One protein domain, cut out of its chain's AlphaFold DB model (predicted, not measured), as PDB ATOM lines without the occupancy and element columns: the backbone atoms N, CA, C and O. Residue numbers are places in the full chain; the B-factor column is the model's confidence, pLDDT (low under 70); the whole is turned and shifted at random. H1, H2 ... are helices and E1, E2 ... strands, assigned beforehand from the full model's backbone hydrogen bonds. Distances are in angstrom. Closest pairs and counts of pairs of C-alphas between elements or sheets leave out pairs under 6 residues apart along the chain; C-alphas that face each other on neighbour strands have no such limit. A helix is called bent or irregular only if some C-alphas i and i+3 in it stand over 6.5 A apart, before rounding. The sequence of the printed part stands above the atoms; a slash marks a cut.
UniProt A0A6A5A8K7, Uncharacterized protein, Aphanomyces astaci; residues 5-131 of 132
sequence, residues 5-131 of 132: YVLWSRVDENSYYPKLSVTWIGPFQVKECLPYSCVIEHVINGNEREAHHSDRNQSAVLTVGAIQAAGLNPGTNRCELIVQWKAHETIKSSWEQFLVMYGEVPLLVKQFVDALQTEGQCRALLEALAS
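This is residues 5 to 131 of the 132 residues of an uncharacterized protein of Aphanomyces astaci (UniProt A0A6A5A8K7). A long, strongly twisted antiparallel sheet folds back on itself at one end, where the hinge strand E2 turns E3 and E4 partly face to face with E1 and the start of E5. At the other end H1, H2 and H3 cover one face of the sheet, mainly over E5 and E6. The 127 printed residues hold seven named strands, then three named helices; the sheet's order is E4, E3, E2, E1, E5, E6, E7. The class is mixed, helices and strands. The whole is compact, with a radius of gyration of the C-alphas of 15.5 A and spans of 44, 35 and 29 A.

The folded sheet, one sheet bent back into two leaves, has E2, residues 22 to 33, as hinge; E2 bends by 79 degrees at residue 30. E3, residues 37 to 42, pairs with it through N 31 and O 39, 2.8 A. E4, residues 48 to 52, pairs with E3 through N 49 and O 40, 2.8 A. E1, residues 5 to 11, pairs with E2 through N 6 and O 28, 2.9 A. E5, residues 59 to 72, bends by 86 degrees at residue 68 and is staggered: its residues 59 to 63 pair with E1, N 7 and O 62 being 2.9 A apart, and 63 to 72 with E6, residues 79 to 87, N 68 and O 82 being 2.8 A apart. E7, residues 90 to 97, pairs with E6 through N 81 and O 96, 2.8 A. E1 to E4 and E5 to E7 are meanders, each strand the antiparallel neighbour of the one before. Across the fold the closest C-alphas of E4 and E5 are Ala 51 and Val 61, 6.7 A. On the same face are H1, residues 98 to 104, H2, residues 106 to 119, and H3, residues 123 to 130. The closest C-alphas of H1 and E2 are Glu 104 and Gly 26, 4.8 A. H2 is over E5 at a height of 9.4 A, closest at Phe 112 and Ile 67, 6.6 A. H1 and H2 only just touch, with 3 pairs of C-alphas within 8 A, only at the corner, through residues 109 to 110 of H2 alone; Tyr 102 and Val 109 are closest, 5.8 A between C-alphas. H2 and H3 are close but not clearly touching, C-alphas 113 and 125 being closest at 7.5 A. Every O i to N i+4 pair is within hydrogen-bond range in H1 and H3, and 9 of 10 in H2.

E1 begins at C-alpha 5 (24.509, 38.828, -3.738), and H3 ends at C-alpha 130 (7.421, 44.606, 13.541). From first to last C-alpha E5 measures 29.9 A, E6 24.4 A, E2 23.2 A, E7 22.0 A and H2 19.9 A.

The C-alphas farthest apart, of Pro 35 and Arg 123, are 44.4 A apart. The printed part has no cut, and no link is long. Mean pLDDT of the printed part is 70.0; residues 5 to 27, 53 to 62, 86 to 91 and 117 to 131 are under 70.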
ATOM      1  N   TYR A   5      24.568  39.540  -5.019       63.47
ATOM      2  CA  TYR A   5      24.509  38.828  -3.738       63.47
ATOM      3  C   TYR A   5      24.552  37.319  -3.956       63.47
ATOM      4  O   TYR A   5      23.769  36.742  -4.719       63.47
ATOM      5  N   VAL A   6      25.447  36.669  -3.230       66.44
ATOM      6  CA  VAL A   6      25.671  35.235  -3.294       66.44
ATOM      7  C   VAL A   6      25.466  34.633  -1.919       66.44
ATOM      8  O   VAL A   6      25.978  35.139  -0.919       66.44
ATOM      9  N   LEU A   7      24.739  33.520  -1.893       68.81
ATOM     10  CA  LEU A   7      24.648  32.665  -0.728       68.81
ATOM     11  C   LEU A   7      25.576  31.467  -0.898       68.81
ATOM     12  O   LEU A   7      25.512  30.731  -1.890       68.81
ATOM     13  N   TRP A   8      26.455  31.292   0.087       66.69
ATOM     14  CA  TRP A   8      27.365  30.161   0.161       66.69
ATOM     15  C   TRP A   8      26.828  29.124   1.138       66.69
ATOM     16  O   TRP A   8      26.463  29.425   2.276       66.69
ATOM     17  N   SER A   9      26.751  27.900   0.638       64.25
ATOM     18  CA  SER A   9      26.050  26.784   1.248       64.25
ATOM     19  C   SER A   9      27.044  25.739   1.741       64.25
ATOM     20  O   SER A   9      27.887  25.278   0.964       64.25
ATOM     21  N   ARG A  10      26.912  25.319   3.007       62.03
ATOM     22  CA  ARG A  10      27.403  24.008   3.446       62.03
ATOM     23  C   ARG A  10      26.270  23.006   3.273       62.03
ATOM     24  O   ARG A  10      25.182  23.204   3.814       62.03
ATOM     25  N   VAL A  11      26.522  21.944   2.514       59.81
ATOM     26  CA  VAL A  11      25.576  20.830   2.397       59.81
ATOM     27  C   VAL A  11      25.682  20.012   3.676       59.81
ATOM     28  O   VAL A  11      26.723  19.409   3.934       59.81
ATOM     29  N   ASP A  12      24.630  20.017   4.488       56.81
ATOM     30  CA  ASP A  12      24.562  19.140   5.649       56.81
ATOM     31  C   ASP A  12      24.107  17.747   5.186       56.81
ATOM     32  O   ASP A  12      23.174  17.611   4.387       56.81
ATOM     33  N   GLU A  13      24.768  16.693   5.672       51.88
ATOM     34  CA  GLU A  13      24.328  15.317   5.431       51.88
ATOM     35  C   GLU A  13      22.992  15.089   6.145       51.88
ATOM     36  O   GLU A  13      22.939  14.821   7.343       51.88
ATOM     37  N   ASN A  14      21.889  15.209   5.408       50.56
ATOM     38  CA  ASN A  14      20.564  14.864   5.902       50.56
ATOM     39  C   ASN A  14      19.990  13.721   5.063       50.56
ATOM     40  O   ASN A  14      19.559  13.915   3.930       50.56
ATOM     41  N   SER A  15      19.989  12.515   5.631       50.75
ATOM     42  CA  SER A  15      19.488  11.292   4.994       50.75
ATOM     43  C   SER A  15      17.957  11.165   5.000       50.75
ATOM     44  O   SER A  15      17.433  10.213   4.425       50.75
ATOM     45  N   TYR A  16      17.233  12.098   5.633       51.72
ATOM     46  CA  TYR A  16      15.790  11.975   5.884       51.72
ATOM     47  C   TYR A  16      14.890  12.903   5.054       51.72
ATOM     48  O   TYR A  16      13.694  12.632   4.950       51.72
ATOM     49  N   TYR A  17      15.418  13.971   4.444       44.78
ATOM     50  CA  TYR A  17      14.621  14.930   3.668       44.78
ATOM     51  C   TYR A  17      15.084  15.018   2.204       44.78
ATOM     52  O   TYR A  17      16.277  15.158   1.953       44.78
ATOM     53  N   PRO A  18      14.161  15.010   1.220       47.56
ATOM     54  CA  PRO A  18      14.514  15.088  -0.202       47.56
ATOM     55  C   PRO A  18      14.980  16.486  -0.644       47.56
ATOM     56  O   PRO A  18      15.521  16.631  -1.740       47.56
ATOM     57  N   LYS A  19      14.767  17.525   0.177       52.31
ATOM     58  CA  LYS A  19      15.303  18.873  -0.055       52.31
ATOM     59  C   LYS A  19      16.660  18.962   0.646       52.31
ATOM     60  O   LYS A  19      16.734  18.706   1.848       52.31
ATOM     61  N   LEU A  20      17.706  19.326  -0.104       52.03
ATOM     62  CA  LEU A  20      19.041  19.596   0.440       52.03
ATOM     63  C   LEU A  20      18.907  20.519   1.657       52.03
ATOM     64  O   LEU A  20      18.387  21.630   1.545       52.03
ATOM     65  N   SER A  21      19.336  20.026   2.817       53.28
ATOM     66  CA  SER A  21      19.460  20.844   4.019       53.28
ATOM     67  C   SER A  21      20.751  21.634   3.876       53.28
ATOM     68  O   SER A  21      21.839  21.066   3.811       53.28
ATOM     69  N   VAL A  22      20.600  22.938   3.702       57.59
ATOM     70  CA  VAL A  22      21.702  23.856   3.457       57.59
ATOM     71  C   VAL A  22      21.758  24.827   4.619       57.59
ATOM     72  O   VAL A  22      20.765  25.493   4.909       57.59
ATOM     73  N   THR A  23      22.928  24.925   5.243       60.06
ATOM     74  CA  THR A  23      23.231  26.034   6.144       60.06
ATOM     75  C   THR A  23      23.910  27.128   5.331       60.06
ATOM     76  O   THR A  23      24.973  26.913   4.739       60.06
ATOM     77  N   TRP A  24      23.266  28.290   5.277       66.12
ATOM     78  CA  TRP A  24      23.816  29.496   4.675       66.12
ATOM     79  C   TRP A  24      24.791  30.161   5.654       66.12
ATOM     80  O   TRP A  24      24.579  30.129   6.865       66.12
ATOM     81  N   ILE A  25      25.912  30.677   5.143       66.12
ATOM     82  CA  ILE A  25      27.004  31.230   5.972       66.12
ATOM     83  C   ILE A  25      27.123  32.751   5.765       66.12
ATOM     84  O   ILE A  25      28.208  33.326   5.838       66.12
ATOM     85  N   GLY A  26      25.994  33.412   5.512       63.25
ATOM     86  CA  GLY A  26      25.892  34.859   5.396       63.25
ATOM     87  C   GLY A  26      25.961  35.406   3.964       63.25
ATOM     88  O   GLY A  26      26.155  34.657   3.000       63.25
ATOM     89  N   PRO A  27      25.794  36.734   3.823       69.81
ATOM     90  CA  PRO A  27      25.817  37.423   2.541       69.81
ATOM     91  C   PRO A  27      27.246  37.600   2.037       69.81
ATOM     92  O   PRO A  27      28.092  38.201   2.709       69.81
ATOM     93  N   PHE A  28      27.482  37.172   0.801       78.19
ATOM     94  CA  PHE A  28      28.729  37.431   0.099       78.19
ATOM     95  C   PHE A  28      28.492  38.224  -1.184       78.19
ATOM     96  O   PHE A  28      27.423  38.152  -1.789       78.19
ATOM     97  N   GLN A  29      29.516  38.955  -1.610       78.44
ATOM     98  CA  GLN A  29      29.596  39.555  -2.937       78.44
ATOM     99  C   GLN A  29      30.720  38.907  -3.739       78.44
ATOM    100  O   GLN A  29      31.757  38.552  -3.179       78.44
ATOM    101  N   VAL A  30      30.528  38.756  -5.049       79.12
ATOM    102  CA  VAL A  30      31.597  38.283  -5.937       79.12
ATOM    103  C   VAL A  30      32.610  39.406  -6.138       79.12
ATOM    104  O   VAL A  30      32.257  40.475  -6.631       79.12
ATOM    105  N   LYS A  31      33.868  39.146  -5.779       82.06
ATOM    106  CA  LYS A  31      35.001  40.033  -6.054       82.06
ATOM    107  C   LYS A  31      35.674  39.713  -7.379       82.06
ATOM    108  O   LYS A  31      35.988  40.617  -8.145       82.06
ATOM    109  N   GLU A  32      35.889  38.431  -7.644       80.69
ATOM    110  CA  GLU A  32      36.608  37.969  -8.829       80.69
ATOM    111  C   GLU A  32      36.007  36.661  -9.341       80.69
ATOM    112  O   GLU A  32      35.695  35.761  -8.561       80.69
ATOM    113  N   CYS A  33      35.857  36.547 -10.660       78.81
ATOM    114  CA  CYS A  33      35.441  35.313 -11.318       78.81
ATOM    115  C   CYS A  33      36.672  34.612 -11.898       78.81
ATOM    116  O   CYS A  33      37.333  35.152 -12.785       78.81
ATOM    117  N   LEU A  34      36.945  33.397 -11.429       78.00
ATOM    118  CA  LEU A  34      37.993  32.515 -11.933       78.00
ATOM    119  C   LEU A  34      37.375  31.449 -12.860       78.00
ATOM    120  O   LEU A  34      36.156  31.264 -12.871       78.00
ATOM    121  N   PRO A  35      38.178  30.707 -13.646       74.75
ATOM    122  CA  PRO A  35      37.647  29.733 -14.605       74.75
ATOM    123  C   PRO A  35      36.753  28.631 -14.007       74.75
ATOM    124  O   PRO A  35      35.876  28.126 -14.704       74.75
ATOM    125  N   TYR A  36      36.960  28.261 -12.738       71.00
ATOM    126  CA  TYR A  36      36.226  27.176 -12.058       71.00
ATOM    127  C   TYR A  36      35.700  27.563 -10.664       71.00
ATOM    128  O   TYR A  36      35.122  26.739  -9.948       71.00
ATOM    129  N   SER A  37      35.900  28.813 -10.264       75.56
ATOM    130  CA  SER A  37      35.612  29.310  -8.921       75.56
ATOM    131  C   SER A  37      35.356  30.814  -8.953       75.56
ATOM    132  O   SER A  37      35.486  31.474  -9.981       75.56
ATOM    133  N   CYS A  38      34.965  31.371  -7.819       78.31
ATOM    134  CA  CYS A  38      34.869  32.806  -7.628       78.31
ATOM    135  C   CYS A  38      35.443  33.178  -6.265       78.31
ATOM    136  O   CYS A  38      35.266  32.452  -5.286       78.31
ATOM    137  N   VAL A  39      36.128  34.312  -6.198       82.44
ATOM    138  CA  VAL A  39      36.482  34.930  -4.925       82.44
ATOM    139  C   VAL A  39      35.259  35.692  -4.452       82.44
ATOM    140  O   VAL A  39      34.756  36.578  -5.146       82.44
ATOM    141  N   ILE A  40      34.767  35.321  -3.280       81.94
ATOM    142  CA  ILE A  40      33.624  35.933  -2.624       81.94
ATOM    143  C   ILE A  40      34.079  36.633  -1.348       81.94
ATOM    144  O   ILE A  40      34.904  36.114  -0.603       81.94
ATOM    145  N   GLU A  41      33.533  37.810  -1.083       84.12
ATOM    146  CA  GLU A  41      33.836  38.614   0.098       84.12
ATOM    147  C   GLU A  41      32.586  38.724   0.967       84.12
ATOM    148  O   GLU A  41      31.505  39.065   0.483       84.12
ATOM    149  N   HIS A  42      32.715  38.409   2.253       81.38
ATOM    150  CA  HIS A  42      31.609  38.516   3.193       81.38
ATOM    151  C   HIS A  42      31.312  39.988   3.484       81.38
ATOM    152  O   HIS A  42      32.135  40.698   4.065       81.38
ATOM    153  N   VAL A  43      30.103  40.431   3.141       77.69
ATOM    154  CA  VAL A  43      29.742  41.859   3.078       77.69
ATOM    155  C   VAL A  43      29.883  42.570   4.432       77.69
ATOM    156  O   VAL A  43      30.136  43.768   4.481       77.69
ATOM    157  N   ILE A  44      29.746  41.846   5.548       75.75
ATOM    158  CA  ILE A  44      29.756  42.449   6.893       75.75
ATOM    159  C   ILE A  44      31.169  42.564   7.480       75.75
ATOM    160  O   ILE A  44      31.465  43.527   8.179       75.75
ATOM    161  N   ASN A  45      32.033  41.569   7.259       83.19
ATOM    162  CA  ASN A  45      33.343  41.492   7.928       83.19
ATOM    163  C   ASN A  45      34.530  41.558   6.958       83.19
ATOM    164  O   ASN A  45      35.667  41.546   7.414       83.19
ATOM    165  N   GLY A  46      34.276  41.631   5.648       83.44
ATOM    166  CA  GLY A  46      35.300  41.718   4.608       83.44
ATOM    167  C   GLY A  46      36.107  40.435   4.403       83.44
ATOM    168  O   GLY A  46      37.106  40.459   3.695       83.44
ATOM    169  N   ASN A  47      35.725  39.314   5.024       83.25
ATOM    170  CA  ASN A  47      36.474  38.070   4.876       83.25
ATOM    171  C   ASN A  47      36.283  37.493   3.475       83.25
ATOM    172  O   ASN A  47      35.161  37.185   3.070       83.25
ATOM    173  N   GLU A  48      37.393  37.281   2.782       87.06
ATOM    174  CA  GLU A  48      37.418  36.678   1.456       87.06
ATOM    175  C   GLU A  48      37.508  35.153   1.526       87.06
ATOM    176  O   GLU A  48      38.126  34.575   2.429       87.06
ATOM    177  N   ARG A  49      36.877  34.487   0.559       80.94
ATOM    178  CA  ARG A  49      36.924  33.035   0.370       80.94
ATOM    179  C   ARG A  49      36.862  32.710  -1.111       80.94
ATOM    180  O   ARG A  49      36.159  33.371  -1.861       80.94
ATOM    181  N   GLU A  50      37.537  31.645  -1.517       79.94
ATOM    182  CA  GLU A  50      37.337  31.063  -2.841       79.94
ATOM    183  C   GLU A  50      36.210  30.030  -2.778       79.94
ATOM    184  O   GLU A  50      36.239  29.096  -1.971       79.94
ATOM    185  N   ALA A  51      35.202  30.208  -3.622       74.00
ATOM    186  CA  ALA A  51      34.039  29.351  -3.687       74.00
ATOM    187  C   ALA A  51      33.956  28.680  -5.060       74.00
ATOM    188  O   ALA A  51      33.991  29.332  -6.102       74.00
ATOM    189  N   HIS A  52      33.859  27.353  -5.055       70.06
ATOM    190  CA  HIS A  52      33.850  26.542  -6.267       70.06
ATOM    191  C   HIS A  52      32.421  26.345  -6.775       70.06
ATOM    192  O   HIS A  52      31.495  26.128  -5.984       70.06
ATOM    193  N   HIS A  53      32.240  26.368  -8.099       56.56
ATOM    194  CA  HIS A  53      30.998  25.904  -8.709       56.56
ATOM    195  C   HIS A  53      30.894  24.384  -8.505       56.56
ATOM    196  O   HIS A  53      31.841  23.636  -8.741       56.56
ATOM    197  N   SER A  54      29.774  23.925  -7.953       55.34
ATOM    198  CA  SER A  54      29.630  22.561  -7.447       55.34
ATOM    199  C   SER A  54      29.602  21.523  -8.575       55.34
ATOM    200  O   SER A  54      28.561  21.375  -9.207       55.34
ATOM    201  N   ASP A  55      30.671  20.741  -8.750       50.81
ATOM    202  CA  ASP A  55      30.595  19.494  -9.538       50.81
ATOM    203  C   ASP A  55      30.677  18.218  -8.689       50.81
ATOM    204  O   ASP A  55      30.159  17.181  -9.096       50.81
ATOM    205  N   ARG A  56      31.225  18.262  -7.466       42.81
ATOM    206  CA  ARG A  56      31.142  17.147  -6.502       42.81
ATOM    207  C   ARG A  56      31.171  17.632  -5.044       42.81
ATOM    208  O   ARG A  56      32.211  17.712  -4.411       42.81
ATOM    209  N   ASN A  57      29.976  17.864  -4.505       47.03
ATOM    210  CA  ASN A  57      29.580  17.450  -3.153       47.03
ATOM    211  C   ASN A  57      30.157  18.106  -1.875       47.03
ATOM    212  O   ASN A  57      30.131  17.418  -0.860       47.03
ATOM    213  N   GLN A  58      30.602  19.375  -1.829       51.31
ATOM    214  CA  GLN A  58      30.944  20.005  -0.519       51.31
ATOM    215  C   GLN A  58      30.554  21.484  -0.313       51.31
ATOM    216  O   GLN A  58      30.472  21.920   0.833       51.31
ATOM    217  N   SER A  59      30.230  22.248  -1.359       48.97
ATOM    218  CA  SER A  59      29.606  23.572  -1.210       48.97
ATOM    219  C   SER A  59      28.976  24.038  -2.516       48.97
ATOM    220  O   SER A  59      29.555  23.796  -3.576       48.97
ATOM    221  N   ALA A  60      27.833  24.721  -2.452       60.94
ATOM    222  CA  ALA A  60      27.213  25.355  -3.613       60.94
ATOM    223  C   ALA A  60      27.221  26.882  -3.461       60.94
ATOM    224  O   ALA A  60      26.937  27.421  -2.393       60.94
ATOM    225  N   VAL A  61      27.552  27.571  -4.546       62.28
ATOM    226  CA  VAL A  61      27.414  29.021  -4.687       62.28
ATOM    227  C   VAL A  61      26.107  29.253  -5.426       62.28
ATOM    228  O   VAL A  61      26.012  28.918  -6.607       62.28
ATOM    229  N   LEU A  62      25.090  29.772  -4.739       68.94
ATOM    230  CA  LEU A  62      23.856  30.198  -5.394       68.94
ATOM    231  C   LEU A  62      23.805  31.717  -5.402       68.94
ATOM    232  O   LEU A  62      23.763  32.365  -4.356       68.94
ATOM    233  N   THR A  63      23.784  32.291  -6.596       70.31
ATOM    234  CA  THR A  63      23.559  33.722  -6.748       70.31
ATOM    235  C   THR A  63      22.067  33.992  -6.583       70.31
ATOM    236  O   THR A  63      21.232  33.383  -7.262       70.31
ATOM    237  N   VAL A  64      21.709  34.909  -5.686       70.12
ATOM    238  CA  VAL A  64      20.323  35.361  -5.565       70.12
ATOM    239  C   VAL A  64      20.045  36.316  -6.722       70.12
ATOM    240  O   VAL A  64      20.717  37.327  -6.901       70.12
ATOM    241  N   GLY A  65      19.076  35.961  -7.559       73.50
ATOM    242  CA  GLY A  65      18.671  36.763  -8.703       73.50
ATOM    243  C   GLY A  65      17.751  37.908  -8.306       73.50
ATOM    244  O   GLY A  65      18.042  39.058  -8.620       73.50
ATOM    245  N   ALA A  66      16.646  37.573  -7.642       78.06
ATOM    246  CA  ALA A  66      15.637  38.518  -7.177       78.06
ATOM    247  C   ALA A  66      14.742  37.867  -6.115       78.06
ATOM    248  O   ALA A  66      14.599  36.644  -6.083       78.06
ATOM    249  N   ILE A  67      14.087  38.688  -5.297       83.06
ATOM    250  CA  ILE A  67      12.915  38.268  -4.525       83.06
ATOM    251  C   ILE A  67      11.693  38.695  -5.337       83.06
ATOM    252  O   ILE A  67      11.533  39.874  -5.637       83.06
ATOM    253  N   GLN A  68      10.882  37.727  -5.759       82.56
ATOM    254  CA  GLN A  68       9.798  37.958  -6.719       82.56
ATOM    255  C   GLN A  68       8.460  38.240  -6.041       82.56
ATOM    256  O   GLN A  68       7.644  38.988  -6.567       82.56
ATOM    257  N   ALA A  69       8.212  37.602  -4.899       81.81
ATOM    258  CA  ALA A  69       6.953  37.716  -4.186       81.81
ATOM    259  C   ALA A  69       7.122  37.296  -2.727       81.81
ATOM    260  O   ALA A  69       8.108  36.657  -2.354       81.81
ATOM    261  N   ALA A  70       6.108  37.605  -1.929       83.50
ATOM    262  CA  ALA A  70       5.951  37.085  -0.585       83.50
ATOM    263  C   ALA A  70       4.556  36.500  -0.401       83.50
ATOM    264  O   ALA A  70       3.591  36.942  -1.026       83.50
ATOM    265  N   GLY A  71       4.453  35.511   0.474       81.31
ATOM    266  CA  GLY A  71       3.202  34.846   0.794       81.31
ATOM    267  C   GLY A  71       3.208  34.305   2.215       81.31
ATOM    268  O   GLY A  71       4.258  34.101   2.822       81.31
ATOM    269  N   LEU A  72       2.014  34.082   2.754       80.06
ATOM    270  CA  LEU A  72       1.831  33.304   3.974       80.06
ATOM    271  C   LEU A  72       1.616  31.849   3.585       80.06
ATOM    272  O   LEU A  72       0.722  31.539   2.798       80.06
ATOM    273  N   ASN A  73       2.407  30.954   4.165       74.19
ATOM    274  CA  ASN A  73       2.169  29.530   4.041       74.19
ATOM    275  C   ASN A  73       0.968  29.148   4.929       74.19
ATOM    276  O   ASN A  73       1.069  29.255   6.153       74.19
ATOM    277  N   PRO A  74      -0.163  28.687   4.363       71.38
ATOM    278  CA  PRO A  74      -1.381  28.425   5.134       71.38
ATOM    279  C   PRO A  74      -1.244  27.240   6.100       71.38
ATOM    280  O   PRO A  74      -1.999  27.154   7.065       71.38
ATOM    281  N   GLY A  75      -0.294  26.328   5.866       74.38
ATOM    282  CA  GLY A  75      -0.062  25.173   6.734       74.38
ATOM    283  C   GLY A  75       0.840  25.476   7.930       74.38
ATOM    284  O   GLY A  75       0.685  24.868   8.985       74.38
ATOM    285  N   THR A  76       1.782  26.411   7.783       76.25
ATOM    286  CA  THR A  76       2.762  26.744   8.833       76.25
ATOM    287  C   THR A  76       2.540  28.121   9.456       76.25
ATOM    288  O   THR A  76       3.163  28.433  10.469       76.25
ATOM    289  N   ASN A  77       1.667  28.939   8.859       74.31
ATOM    290  CA  ASN A  77       1.448  30.351   9.170       74.31
ATOM    291  C   ASN A  77       2.745  31.183   9.175       74.31
ATOM    292  O   ASN A  77       2.870  32.166   9.904       74.31
ATOM    293  N   ARG A  78       3.744  30.762   8.387       76.12
ATOM    294  CA  ARG A  78       5.023  31.465   8.243       76.12
ATOM    295  C   ARG A  78       5.024  32.296   6.973       76.12
ATOM    296  O   ARG A  78       4.489  31.874   5.949       76.12
ATOM    297  N   CYS A  79       5.651  33.465   7.047       80.06
ATOM    298  CA  CYS A  79       5.934  34.262   5.864       80.06
ATOM    299  C   CYS A  79       7.085  33.620   5.079       80.06
ATOM    300  O   CYS A  79       8.145  33.312   5.636       80.06
ATOM    301  N   GLU A  80       6.859  33.413   3.789       84.12
ATOM    302  CA  GLU A  80       7.818  32.862   2.844       84.12
ATOM    303  C   GLU A  80       7.999  33.831   1.671       84.12
ATOM    304  O   GLU A  80       7.085  34.568   1.294       84.12
ATOM    305  N   LEU A  81       9.200  33.831   1.103       84.00
ATOM    306  CA  LEU A  81       9.607  34.631  -0.043       84.00
ATOM    307  C   LEU A  81       9.845  33.713  -1.240       84.00
ATOM    308  O   LEU A  81      10.475  32.665  -1.097       84.00
ATOM    309  N   ILE A  82       9.399  34.125  -2.428       86.19
ATOM    310  CA  ILE A  82       9.819  33.494  -3.681       86.19
ATOM    311  C   ILE A  82      11.182  34.062  -4.050       86.19
ATOM    312  O   ILE A  82      11.289  35.201  -4.511       86.19
ATOM    313  N   VAL A  83      12.218  33.254  -3.862       83.62
ATOM    314  CA  VAL A  83      13.595  33.595  -4.206       83.62
ATOM    315  C   VAL A  83      13.900  33.014  -5.576       83.62
ATOM    316  O   VAL A  83      13.847  31.802  -5.778       83.62
ATOM    317  N   GLN A  84      14.210  33.887  -6.528       82.00
ATOM    318  CA  GLN A  84      14.725  33.496  -7.828       82.00
ATOM    319  C   GLN A  84      16.232  33.285  -7.720       82.00
ATOM    320  O   GLN A  84      16.967  34.201  -7.349       82.00
ATOM    321  N   TRP A  85      16.699  32.106  -8.110       79.25
ATOM    322  CA  TRP A  85      18.113  31.758  -8.138       79.25
ATOM    323  C   TRP A  85      18.686  31.954  -9.539       79.25
ATOM    324  O   TRP A  85      18.092  31.550 -10.543       79.25
ATOM    325  N   LYS A  86      19.873  32.553  -9.601       68.69
ATOM    326  CA  LYS A  86      20.732  32.579 -10.783       68.69
ATOM    327  C   LYS A  86      21.681  31.378 -10.672       68.69
ATOM    328  O   LYS A  86      22.681  31.432  -9.964       68.69
ATOM    329  N   ALA A  87      21.339  30.283 -11.344       61.31
ATOM    330  CA  ALA A  87      22.236  29.154 -11.592       61.31
ATOM    331  C   ALA A  87      22.381  28.972 -13.112       61.31
ATOM    332  O   ALA A  87      21.513  29.418 -13.865       61.31
ATOM    333  N   HIS A  88      23.481  28.366 -13.566       55.09
ATOM    334  CA  HIS A  88      23.783  28.199 -14.994       55.09
ATOM    335  C   HIS A  88      22.568  27.665 -15.784       55.09
ATOM    336  O   HIS A  88      21.895  26.739 -15.335       55.09
ATOM    337  N   GLU A  89      22.284  28.301 -16.927       47.47
ATOM    338  CA  GLU A  89      21.242  28.019 -17.941       47.47
ATOM    339  C   GLU A  89      19.789  27.786 -17.478       47.47
ATOM    340  O   GLU A  89      18.896  27.690 -18.316       47.47
ATOM    341  N   THR A  90      19.484  27.749 -16.178       52.25
ATOM    342  CA  THR A  90      18.118  27.515 -15.692       52.25
ATOM    343  C   THR A  90      17.775  28.453 -14.545       52.25
ATOM    344  O   THR A  90      18.293  28.326 -13.435       52.25
ATOM    345  N   ILE A  91      16.831  29.363 -14.788       57.25
ATOM    346  CA  ILE A  91      16.173  30.109 -13.716       57.25
ATOM    347  C   ILE A  91      15.336  29.108 -12.919       57.25
ATOM    348  O   ILE A  91      14.408  28.498 -13.450       57.25
ATOM    349  N   LYS A  92      15.662  28.939 -11.640       73.56
ATOM    350  CA  LYS A  92      14.840  28.183 -10.693       73.56
ATOM    351  C   LYS A  92      14.426  29.129  -9.580       73.56
ATOM    352  O   LYS A  92      15.275  29.833  -9.046       73.56
ATOM    353  N   SER A  93      13.144  29.144  -9.235       78.94
ATOM    354  CA  SER A  93      12.636  29.869  -8.066       78.94
ATOM    355  C   SER A  93      12.206  28.873  -6.995       78.94
ATOM    356  O   SER A  93      11.666  27.813  -7.321       78.94
ATOM    357  N   SER A  94      12.427  29.198  -5.725       83.25
ATOM    358  CA  SER A  94      11.908  28.418  -4.597       83.25
ATOM    359  C   SER A  94      11.314  29.314  -3.519       83.25
ATOM    360  O   SER A  94      11.677  30.481  -3.386       83.25
ATOM    361  N   TRP A  95      10.378  28.747  -2.758       82.19
ATOM    362  CA  TRP A  95       9.861  29.361  -1.541       82.19
ATOM    363  C   TRP A  95      10.843  29.135  -0.396       82.19
ATOM    364  O   TRP A  95      11.185  27.987  -0.089       82.19
ATOM    365  N   GLU A  96      11.282  30.224   0.226       82.75
ATOM    366  CA  GLU A  96      12.198  30.217   1.362       82.75
ATOM    367  C   GLU A  96      11.642  31.050   2.519       82.75
ATOM    368  O   GLU A  96      10.930  32.032   2.321       82.75
ATOM    369  N   GLN A  97      11.951  30.661   3.757       82.69
ATOM    370  CA  GLN A  97      11.411  31.335   4.939       82.69
ATOM    371  C   GLN A  97      11.935  32.769   5.048       82.69
ATOM    372  O   GLN A  97      13.142  32.999   4.966       82.69
ATOM    373  N   PHE A  98      11.038  33.718   5.330       81.38
ATOM    374  CA  PHE A  98      11.379  35.136   5.456       81.38
ATOM    375  C   PHE A  98      12.528  35.383   6.439       81.38
ATOM    376  O   PHE A  98      13.495  36.050   6.095       81.38
ATOM    377  N   LEU A  99      12.452  34.802   7.641       77.12
ATOM    378  CA  LEU A  99      13.460  34.994   8.689       77.12
ATOM    379  C   LEU A  99      14.842  34.476   8.288       77.12
ATOM    380  O   LEU A  99      15.847  35.092   8.636       77.12
ATOM    381  N   VAL A 100      14.888  33.375   7.533       80.00
ATOM    382  CA  VAL A 100      16.143  32.843   6.993       80.00
ATOM    383  C   VAL A 100      16.698  33.843   5.988       80.00
ATOM    384  O   VAL A 100      17.798  34.345   6.166       80.00
ATOM    385  N   MET A 101      15.909  34.236   4.989       80.69
ATOM    386  CA  MET A 101      16.380  35.169   3.963       80.69
ATOM    387  C   MET A 101      16.742  36.548   4.527       80.69
ATOM    388  O   MET A 101      17.658  37.184   4.018       80.69
ATOM    389  N   TYR A 102      16.066  37.013   5.581       78.06
ATOM    390  CA  TYR A 102      16.402  38.269   6.251       78.06
ATOM    391  C   TYR A 102      17.743  38.187   6.989       78.06
ATOM    392  O   TYR A 102      18.503  39.149   6.957       78.06
ATOM    393  N   GLY A 103      18.061  37.051   7.619       73.12
ATOM    394  CA  GLY A 103      19.380  36.825   8.217       73.12
ATOM    395  C   GLY A 103      20.495  36.743   7.171       73.12
ATOM    396  O   GLY A 103      21.578  37.286   7.378       73.12
ATOM    397  N   GLU A 104      20.207  36.118   6.030       74.00
ATOM    398  CA  GLU A 104      21.219  35.799   5.021       74.00
ATOM    399  C   GLU A 104      21.441  36.908   3.983       74.00
ATOM    400  O   GLU A 104      22.578  37.214   3.646       74.00
ATOM    401  N   VAL A 105      20.386  37.553   3.477       75.50
ATOM    402  CA  VAL A 105      20.447  38.670   2.506       75.50
ATOM    403  C   VAL A 105      19.587  39.855   2.972       75.50
ATOM    404  O   VAL A 105      18.659  40.277   2.272       75.50
ATOM    405  N   PRO A 106      19.898  40.456   4.139       76.38
ATOM    406  CA  PRO A 106      19.076  41.503   4.748       76.38
ATOM    407  C   PRO A 106      18.861  42.711   3.834       76.38
ATOM    408  O   PRO A 106      17.787  43.300   3.845       76.38
ATOM    409  N   LEU A 107      19.869  43.091   3.040       75.38
ATOM    410  CA  LEU A 107      19.773  44.240   2.136       75.38
ATOM    411  C   LEU A 107      18.761  43.996   1.014       75.38
ATOM    412  O   LEU A 107      17.913  44.850   0.771       75.38
ATOM    413  N   LEU A 108      18.800  42.818   0.386       79.44
ATOM    414  CA  LEU A 108      17.868  42.468  -0.684       79.44
ATOM    415  C   LEU A 108      16.437  42.319  -0.153       79.44
ATOM    416  O   LEU A 108      15.492  42.784  -0.787       79.44
ATOM    417  N   VAL A 109      16.273  41.723   1.033       81.19
ATOM    418  CA  VAL A 109      14.959  41.611   1.683       81.19
ATOM    419  C   VAL A 109      14.398  42.989   2.033       81.19
ATOM    420  O   VAL A 109      13.227  43.240   1.768       81.19
ATOM    421  N   LYS A 110      15.217  43.902   2.571       79.38
ATOM    422  CA  LYS A 110      14.793  45.283   2.861       79.38
ATOM    423  C   LYS A 110      14.374  46.026   1.596       79.38
ATOM    424  O   LYS A 110      13.271  46.549   1.560       79.38
ATOM    425  N   GLN A 111      15.186  45.976   0.537       81.00
ATOM    426  CA  GLN A 111      14.852  46.584  -0.759       81.00
ATOM    427  C   GLN A 111      13.521  46.069  -1.318       81.00
ATOM    428  O   GLN A 111      12.707  46.846  -1.810       81.00
ATOM    429  N   PHE A 112      13.291  44.759  -1.223       82.62
ATOM    430  CA  PHE A 112      12.038  44.151  -1.650       82.62
ATOM    431  C   PHE A 112      10.843  44.625  -0.806       82.62
ATOM    432  O   PHE A 112       9.801  44.975  -1.353       82.62
ATOM    433  N   VAL A 113      10.987  44.685   0.520       79.06
ATOM    434  CA  VAL A 113       9.931  45.181   1.419       79.06
ATOM    435  C   VAL A 113       9.623  46.660   1.165       79.06
ATOM    436  O   VAL A 113       8.449  47.031   1.108       79.06
ATOM    437  N   ASP A 114      10.646  47.489   0.963       79.12
ATOM    438  CA  ASP A 114      10.490  48.912   0.652       79.12
ATOM    439  C   ASP A 114       9.737  49.106  -0.680       79.12
ATOM    440  O   ASP A 114       8.835  49.945  -0.785       79.12
ATOM    441  N   ALA A 115      10.029  48.271  -1.685       74.62
ATOM    442  CA  ALA A 115       9.291  48.253  -2.948       74.62
ATOM    443  C   ALA A 115       7.818  47.842  -2.751       74.62
ATOM    444  O   ALA A 115       6.917  48.483  -3.293       74.62
ATOM    445  N   LEU A 116       7.537  46.844  -1.907       71.19
ATOM    446  CA  LEU A 116       6.168  46.402  -1.623       71.19
ATOM    447  C   LEU A 116       5.327  47.416  -0.836       71.19
ATOM    448  O   LEU A 116       4.103  47.429  -0.991       71.19
ATOM    449  N   GLN A 117       5.934  48.257   0.010       58.50
ATOM    450  CA  GLN A 117       5.209  49.370   0.642       58.50
ATOM    451  C   GLN A 117       4.672  50.355  -0.401       58.50
ATOM    452  O   GLN A 117       3.596  50.924  -0.215       58.50
ATOM    453  N   THR A 118       5.385  50.499  -1.518       54.78
ATOM    454  CA  THR A 118       4.970  51.329  -2.654       54.78
ATOM    455  C   THR A 118       3.844  50.664  -3.464       54.78
ATOM    456  O   THR A 118       2.999  51.360  -4.022       54.78
ATOM    457  N   GLU A 119       3.774  49.325  -3.479       56.91
ATOM    458  CA  GLU A 119       2.812  48.533  -4.272       56.91
ATOM    459  C   GLU A 119       1.586  48.004  -3.486       56.91
ATOM    460  O   GLU A 119       0.693  47.377  -4.053       56.91
ATOM    461  N   GLY A 120       1.473  48.288  -2.182       53.97
ATOM    462  CA  GLY A 120       0.250  48.060  -1.392       53.97
ATOM    463  C   GLY A 120      -0.025  46.615  -0.939       53.97
ATOM    464  O   GLY A 120      -1.046  46.367  -0.300       53.97
ATOM    465  N   GLN A 121       0.871  45.656  -1.195       56.62
ATOM    466  CA  GLN A 121       0.670  44.229  -0.865       56.62
ATOM    467  C   GLN A 121       1.306  43.761   0.466       56.62
ATOM    468  O   GLN A 121       1.397  42.566   0.734       56.62
ATOM    469  N   CYS A 122       1.729  44.666   1.354       57.34
ATOM    470  CA  CYS A 122       2.757  44.331   2.349       57.34
ATOM    471  C   CYS A 122       2.307  44.094   3.809       57.34
ATOM    472  O   CYS A 122       3.126  44.183   4.716       57.34
ATOM    473  N   ARG A 123       1.038  43.791   4.111       62.00
ATOM    474  CA  ARG A 123       0.603  43.724   5.528       62.00
ATOM    475  C   ARG A 123       1.273  42.601   6.337       62.00
ATOM    476  O   ARG A 123       1.794  42.858   7.416       62.00
ATOM    477  N   ALA A 124       1.302  41.380   5.804       63.09
ATOM    478  CA  ALA A 124       1.841  40.215   6.515       63.09
ATOM    479  C   ALA A 124       3.362  40.300   6.752       63.09
ATOM    480  O   ALA A 124       3.862  39.874   7.790       63.09
ATOM    481  N   LEU A 125       4.092  40.881   5.798       63.62
ATOM    482  CA  LEU A 125       5.534  41.113   5.899       63.62
ATOM    483  C   LEU A 125       5.872  42.179   6.939       63.62
ATOM    484  O   LEU A 125       6.814  42.013   7.707       63.62
ATOM    485  N   LEU A 126       5.088  43.257   6.983       64.75
ATOM    486  CA  LEU A 126       5.280  44.328   7.957       64.75
ATOM    487  C   LEU A 126       4.957  43.872   9.379       64.75
ATOM    488  O   LEU A 126       5.678  44.235  10.301       64.75
ATOM    489  N   GLU A 127       3.934  43.035   9.562       66.50
ATOM    490  CA  GLU A 127       3.641  42.411  10.858       66.50
ATOM    491  C   GLU A 127       4.782  41.474  11.306       66.50
ATOM    492  O   GLU A 127       5.179  41.506  12.472       66.50
ATOM    493  N   ALA A 128       5.373  40.703  10.384       63.38
ATOM    494  CA  ALA A 128       6.536  39.857  10.666       63.38
ATOM    495  C   ALA A 128       7.814  40.664  10.980       63.38
ATOM    496  O   ALA A 128       8.612  40.248  11.812       63.38
ATOM    497  N   LEU A 129       8.007  41.824  10.345       61.69
ATOM    498  CA  LEU A 129       9.119  42.735  10.638       61.69
ATOM    499  C   LEU A 129       8.945  43.492  11.956       61.69
ATOM    500  O   LEU A 129       9.923  43.711  12.656       61.69
ATOM    501  N   ALA A 130       7.720  43.888  12.301       62.47
ATOM    502  CA  ALA A 130       7.421  44.606  13.541       62.47
ATOM    503  C   ALA A 130       7.505  43.720  14.797       62.47
ATOM    504  O   ALA A 130       7.448  44.232  15.913       62.47
ATOM    505  N   SER A 131       7.589  42.400  14.616       59.16
ATOM    506  CA  SER A 131       7.707  41.404  15.687       59.16
ATOM    507  C   SER A 131       9.130  40.854  15.871       59.16
ATOM    508  O   SER A 131       9.328  39.984  16.721       59.16
TER     509      SER A 131